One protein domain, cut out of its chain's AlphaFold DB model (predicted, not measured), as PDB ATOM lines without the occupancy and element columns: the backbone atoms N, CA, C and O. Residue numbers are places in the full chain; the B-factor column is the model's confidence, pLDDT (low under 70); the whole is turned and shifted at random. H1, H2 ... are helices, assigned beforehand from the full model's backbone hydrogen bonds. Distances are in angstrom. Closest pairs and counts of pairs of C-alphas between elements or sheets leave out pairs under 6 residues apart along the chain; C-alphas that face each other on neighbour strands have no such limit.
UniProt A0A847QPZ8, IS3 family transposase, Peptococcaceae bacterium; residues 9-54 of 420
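What this domain is: This is residues 9 to 54 of the 420 residues of the protein "IS3 family transposase" of Peptococcaceae bacterium (UniProt A0A847QPZ8). Three helices, steeply tilted or about perpendicular to one another, make a small triangular cluster: H1 crosses H3 at residues 38 to 42, and the short H2 packs on both H1 and the first turns of H3. H3, the longest helix, runs on past this cluster, and its residues 43 to 48, with the tail of residues 49 to 54, lie toward the end of the long axis away from H2. The printed part has 46 residues, with three named helices in the order H1, H2, H3 and no named strand; the class is all helix. The whole is compact, with a radius of gyration of the C-alphas of 10.0 A, yet elongated in outline, with spans of 29 by 18 by 17 A.

Where its parts are: Find C-alpha 9 at (134.105, 173.214, 203.693); from there H1 runs through residues 9 to 21 to C-alpha 21 at (149.057, 175.246, 193.345), 18.3 A from first to last C-alpha. Two residues on, H2 begins at Val 24 and runs to Arg 30, residues 24 to 30, with a length of 10.0 A. After four more residues look for Ala 35, where H3 begins; it holds residues 35 to 48, is 20.0 A long, and ends with C-alpha 48 at (145.687, 171.454, 215.695).

How they stand to each other: Start from H1, which touches both other helices. Look at Cys 18 and Val 24: their C-alphas, the closest of H1 and H2, are 5.5 A apart. H1 and H2 run opposite ways at a steep tilt of 63 degrees. H1 touches H3 with residues 11 to 15 alone, and H3 meets this touch with residues 38 to 42 alone. The closest C-alphas there are those of Leu 15 and Leu 42, 6.8 A apart, and the two lines are about perpendicular, at 80 degrees. H2 touches H3, which takes part with residues 35 to 39 alone; the closest C-alphas, those of Ala 28 and Ala 35, are 5.0 A apart. H2 and H3 run opposite ways at a steep tilt of 52 degrees. The helix packing is mostly crossed, with 0 of the 3 touching pairs at a shallow tilt. In the backbones of H1, H2 and H3 you will find every O i to N i+4 pair within hydrogen-bond range.

The domain as a whole: Go from Leu 26 to Met 54 for the two C-alphas farthest apart, 29.6 A; the first and last printed C-alphas, 9 and 54, are 15.1 A apart. The printed part has no cut. The links from H1 to H2 and from H2 to H3 are tight. The mean pLDDT of the printed part is 79.5; look for the model's low confidence, under 70, at residue 48 and residues 50 to 54.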
ATOM      1  N   GLU A   9     133.895 173.841 205.007       78.12
ATOM      2  CA  GLU A   9     134.105 173.214 203.693       78.12
ATOM      3  C   GLU A   9     134.857 174.142 202.732       78.12
ATOM      4  O   GLU A   9     135.791 173.723 202.051       78.12
ATOM      5  N   PHE A  10     134.520 175.435 202.728       81.56
ATOM      6  CA  PHE A  10     135.193 176.419 201.885       81.56
ATOM      7  C   PHE A  10     136.640 176.678 202.336       81.56
ATOM      8  O   PHE A  10     137.531 176.850 201.504       81.56
ATOM      9  N   LYS A  11     136.913 176.650 203.650       81.81
ATOM     10  CA  LYS A  11     138.289 176.728 204.176       81.81
ATOM     11  C   LYS A  11     139.107 175.498 203.788       81.81
ATOM     12  O   LYS A  11     140.262 175.654 203.408       81.81
ATOM     13  N   GLU A  12     138.535 174.300 203.888       80.75
ATOM     14  CA  GLU A  12     139.211 173.051 203.513       80.75
ATOM     15  C   GLU A  12     139.510 173.001 202.008       80.75
ATOM     16  O   GLU A  12     140.633 172.664 201.625       80.75
ATOM     17  N   LEU A  13     138.564 173.435 201.169       83.25
ATOM     18  CA  LEU A  13     138.748 173.542 199.720       83.25
ATOM     19  C   LEU A  13     139.917 174.472 199.359       83.25
ATOM     20  O   LEU A  13     140.809 174.085 198.609       83.25
ATOM     21  N   LEU A  14     139.968 175.666 199.957       82.88
ATOM     22  CA  LEU A  14     141.044 176.636 199.720       82.88
ATOM     23  C   LEU A  14     142.411 176.155 200.202       82.88
ATOM     24  O   LEU A  14     143.429 176.456 199.579       82.88
ATOM     25  N   LEU A  15     142.456 175.425 201.316       81.44
ATOM     26  CA  LEU A  15     143.699 174.848 201.826       81.44
ATOM     27  C   LEU A  15     144.224 173.749 200.906       81.44
ATOM     28  O   LEU A  15     145.432 173.688 200.685       81.44
ATOM     29  N   LYS A  16     143.327 172.937 200.335       83.69
ATOM     30  CA  LYS A  16     143.674 171.927 199.336       83.69
ATOM     31  C   LYS A  16     144.163 172.572 198.036       83.69
ATOM     32  O   LYS A  16     145.246 172.236 197.569       83.69
ATOM     33  N   GLU A  17     143.461 173.587 197.530       82.50
ATOM     34  CA  GLU A  17     143.882 174.331 196.333       82.50
ATOM     35  C   GLU A  17     145.242 175.027 196.542       82.50
ATOM     36  O   GLU A  17     146.075 175.040 195.638       82.50
ATOM     37  N   CYS A  18     145.528 175.538 197.749       84.00
ATOM     38  CA  CYS A  18     146.845 176.091 198.100       84.00
ATOM     39  C   CYS A  18     147.961 175.040 198.143       84.00
ATOM     40  O   CYS A  18     149.109 175.373 197.852       84.00
ATOM     41  N   GLN A  19     147.648 173.802 198.532       81.50
ATOM     42  CA  GLN A  19     148.602 172.694 198.497       81.50
ATOM     43  C   GLN A  19     148.876 172.244 197.058       81.50
ATOM     44  O   GLN A  19     150.025 171.975 196.727       81.50
ATOM     45  N   GLU A  20     147.853 172.229 196.201       82.44
ATOM     46  CA  GLU A  20     147.960 171.823 194.792       82.44
ATOM     47  C   GLU A  20     148.677 172.870 193.921       82.44
ATOM     48  O   GLU A  20     149.512 172.519 193.092       82.44
ATOM     49  N   THR A  21     148.404 174.165 194.117       78.38
ATOM     50  CA  THR A  21     149.057 175.246 193.345       78.38
ATOM     51  C   THR A  21     150.392 175.715 193.924       78.38
ATOM     52  O   THR A  21     151.139 176.411 193.238       78.38
ATOM     53  N   GLY A  22     150.689 175.417 195.193       77.69
ATOM     54  CA  GLY A  22     151.929 175.820 195.869       77.69
ATOM     55  C   GLY A  22     152.113 177.336 196.065       77.69
ATOM     56  O   GLY A  22     153.132 177.761 196.607       77.69
ATOM     57  N   ASN A  23     151.145 178.170 195.659       83.00
ATOM     58  CA  ASN A  23     151.233 179.629 195.718       83.00
ATOM     59  C   ASN A  23     149.996 180.254 196.384       83.00
ATOM     60  O   ASN A  23     148.990 180.559 195.743       83.00
ATOM     61  N   VAL A  24     150.112 180.520 197.690       83.62
ATOM     62  CA  VAL A  24     149.036 181.090 198.522       83.62
ATOM     63  C   VAL A  24     148.585 182.470 198.028       83.62
ATOM     64  O   VAL A  24     147.402 182.789 198.102       83.62
ATOM     65  N   ALA A  25     149.490 183.286 197.480       82.50
ATOM     66  CA  ALA A  25     149.157 184.624 196.988       82.50
ATOM     67  C   ALA A  25     148.321 184.594 195.696       82.50
ATOM     68  O   ALA A  25     147.606 185.556 195.399       82.50
ATOM     69  N   LEU A  26     148.414 183.507 194.922       83.88
ATOM     70  CA  LEU A  26     147.608 183.294 193.723       83.88
ATOM     71  C   LEU A  26     146.183 182.864 194.093       83.88
ATOM     72  O   LEU A  26     145.221 183.472 193.627       83.88
ATOM     73  N   VAL A  27     146.051 181.887 194.997       84.25
ATOM     74  CA  VAL A  27     144.746 181.416 195.499       84.25
ATOM     75  C   VAL A  27     144.012 182.530 196.253       84.25
ATOM     76  O   VAL A  27     142.820 182.741 196.049       84.25
ATOM     77  N   ALA A  28     144.739 183.323 197.046       85.44
ATOM     78  CA  ALA A  28     144.220 184.514 197.717       85.44
ATOM     79  C   ALA A  28     143.602 185.526 196.737       85.44
ATOM     80  O   ALA A  28     142.500 186.018 196.969       85.44
ATOM     81  N   ARG A  29     144.286 185.803 195.615       84.44
ATOM     82  CA  ARG A  29     143.777 186.705 194.572       84.44
ATOM     83  C   ARG A  29     142.554 186.137 193.858       84.44
ATOM     84  O   ARG A  29     141.598 186.876 193.668       84.44
ATOM     85  N   ARG A  30     142.567 184.846 193.502       85.06
ATOM     86  CA  ARG A  30     141.469 184.183 192.776       85.06
ATOM     87  C   ARG A  30     140.153 184.198 193.554       85.06
ATOM     88  O   ARG A  30     139.102 184.384 192.959       85.06
ATOM     89  N   HIS A  31     140.226 184.021 194.870       84.38
ATOM     90  CA  HIS A  31     139.044 183.963 195.737       84.38
ATOM     91  C   HIS A  31     138.751 185.280 196.468       84.38
ATOM     92  O   HIS A  31     137.880 185.320 197.335       84.38
ATOM     93  N   GLU A  32     139.483 186.352 196.144       82.31
ATOM     94  CA  GLU A  32     139.371 187.673 196.782       82.31
ATOM     95  C   GLU A  32     139.471 187.621 198.321       82.31
ATOM     96  O   GLU A  32     138.771 188.321 199.065       82.31
ATOM     97  N   ILE A  33     140.364 186.766 198.823       84.69
ATOM     98  CA  ILE A  33     140.645 186.605 200.251       84.69
ATOM     99  C   ILE A  33     142.054 187.106 200.524       84.69
ATOM    100  O   ILE A  33     142.986 186.856 199.771       84.69
ATOM    101  N   SER A  34     142.248 187.787 201.652       84.81
ATOM    102  CA  SER A  34     143.593 188.162 202.081       84.81
ATOM    103  C   SER A  34     144.469 186.917 202.278       84.81
ATOM    104  O   SER A  34     144.099 186.012 203.030       84.81
ATOM    105  N   ALA A  35     145.668 186.911 201.683       83.25
ATOM    106  CA  ALA A  35     146.650 185.833 201.841       83.25
ATOM    107  C   ALA A  35     146.956 185.527 203.319       83.25
ATOM    108  O   ALA A  35     147.100 184.364 203.696       83.25
ATOM    109  N   ASN A  36     146.937 186.540 204.193       83.19
ATOM    110  CA  ASN A  36     147.106 186.363 205.640       83.19
ATOM    111  C   ASN A  36     146.008 185.496 206.271       83.19
ATOM    112  O   ASN A  36     146.270 184.754 207.218       83.19
ATOM    113  N   THR A  37     144.782 185.553 205.746       83.56
ATOM    114  CA  THR A  37     143.661 184.739 206.240       83.56
ATOM    115  C   THR A  37     143.901 183.264 205.929       83.56
ATOM    116  O   THR A  37     143.766 182.420 206.815       83.56
ATOM    117  N   ILE A  38     144.366 182.966 204.714       82.12
ATOM    118  CA  ILE A  38     144.712 181.606 204.289       82.12
ATOM    119  C   ILE A  38     145.945 181.094 205.054       82.12
ATOM    120  O   ILE A  38     145.923 179.979 205.577       82.12
ATOM    121  N   HIS A  39     146.983 181.921 205.236       84.81
ATOM    122  CA  HIS A  39     148.139 181.577 206.078       84.81
ATOM    123  C   HIS A  39     147.746 181.284 207.534       84.81
ATOM    124  O   HIS A  39     148.293 180.370 208.154       84.81
ATOM    125  N   THR A  40     146.765 182.009 208.078       83.12
ATOM    126  CA  THR A  40     146.238 181.752 209.426       83.12
ATOM    127  C   THR A  40     145.550 180.387 209.501       83.12
ATOM    128  O   THR A  40     145.721 179.667 210.487       83.12
ATOM    129  N   TRP A  41     144.797 179.993 208.471       85.50
ATOM    130  CA  TRP A  41     144.171 178.669 208.406       85.50
ATOM    131  C   TRP A  41     145.203 177.545 208.238       85.50
ATOM    132  O   TRP A  41     145.128 176.565 208.976       85.50
ATOM    133  N   LEU A  42     146.228 177.728 207.394       78.88
ATOM    134  CA  LEU A  42     147.368 176.803 207.263       78.88
ATOM    135  C   LEU A  42     148.098 176.605 208.601       78.88
ATOM    136  O   LEU A  42     148.419 175.480 208.981       78.88
ATOM    137  N   SER A  43     148.339 177.689 209.345       79.38
ATOM    138  CA  SER A  43     148.974 177.626 210.668       79.38
ATOM    139  C   SER A  43     148.117 176.858 211.682       79.38
ATOM    140  O   SER A  43     148.643 176.038 212.437       79.38
ATOM    141  N   LYS A  44     146.792 177.068 211.669       78.00
ATOM    142  CA  LYS A  44     145.853 176.328 212.527       78.00
ATOM    143  C   LYS A  44     145.798 174.842 212.184       78.00
ATOM    144  O   LYS A  44     145.864 174.029 213.099       78.00
ATOM    145  N   GLN A  45     145.756 174.487 210.900       78.69
ATOM    146  CA  GLN A  45     145.778 173.090 210.462       78.69
ATOM    147  C   GLN A  45     147.073 172.387 210.886       78.69
ATOM    148  O   GLN A  45     147.025 171.265 211.378       78.69
ATOM    149  N   ARG A  46     148.224 173.067 210.777       74.50
ATOM    150  CA  ARG A  46     149.518 172.524 211.225       74.50
ATOM    151  C   ARG A  46     149.602 172.318 212.739       74.50
ATOM    152  O   ARG A  46     150.218 171.352 213.166       74.50
ATOM    153  N   LYS A  47     149.018 173.211 213.550       70.12
ATOM    154  CA  LYS A  47     149.072 173.112 215.022       70.12
ATOM    155  C   LYS A  47     148.046 172.144 215.610       70.12
ATOM    156  O   LYS A  47     148.370 171.431 216.550       70.12
ATOM    157  N   ASN A  48     146.827 172.134 215.074       67.38
ATOM    158  CA  ASN A  48     145.687 171.454 215.695       67.38
ATOM    159  C   ASN A  48     145.173 170.261 214.871       67.38
ATOM    160  O   ASN A  48     144.162 169.667 215.234       67.38
ATOM    161  N   GLY A  49     145.793 169.947 213.727       71.00
ATOM    162  CA  GLY A  49     145.366 168.882 212.808       71.00
ATOM    163  C   GLY A  49     144.069 169.174 212.038       71.00
ATOM    164  O   GLY A  49     143.783 168.513 211.045       71.00
ATOM    165  N   SER A  50     143.290 170.182 212.447       68.44
ATOM    166  CA  SER A  50     142.037 170.595 211.811       68.44
ATOM    167  C   SER A  50     141.829 172.109 211.905       68.44
ATOM    168  O   SER A  50     142.327 172.780 212.810       68.44
ATOM    169  N   VAL A  51     141.072 172.650 210.952       64.38
ATOM    170  CA  VAL A  51     140.664 174.066 210.906       64.38
ATOM    171  C   VAL A  51     139.295 174.261 211.575       64.38
ATOM    172  O   VAL A  51     138.917 175.399 211.875       64.38
ATOM    173  N   LYS A  52     138.582 173.159 211.864       67.31
ATOM    174  CA  LYS A  52     137.284 173.156 212.547       67.31
ATOM    175  C   LYS A  52     137.439 173.631 213.987       67.31
ATOM    176  O   LYS A  52     138.320 173.192 214.725       67.31
ATOM    177  N   THR A  53     136.566 174.540 214.402       62.03
ATOM    178  CA  THR A  53     136.511 175.008 215.790       62.03
ATOM    179  C   THR A  53     135.755 174.005 216.656       62.03
ATOM    180  O   THR A  53     134.610 173.678 216.352       62.03
ATOM    181  N   MET A  54     136.376 173.530 217.741       61.50
ATOM    182  CA  MET A  54     135.722 172.637 218.705       61.50
ATOM    183  C   MET A  54     134.522 173.313 219.398       61.50
ATOM    184  O   MET A  54     134.540 174.532 219.593       61.50
TER     185      MET A  54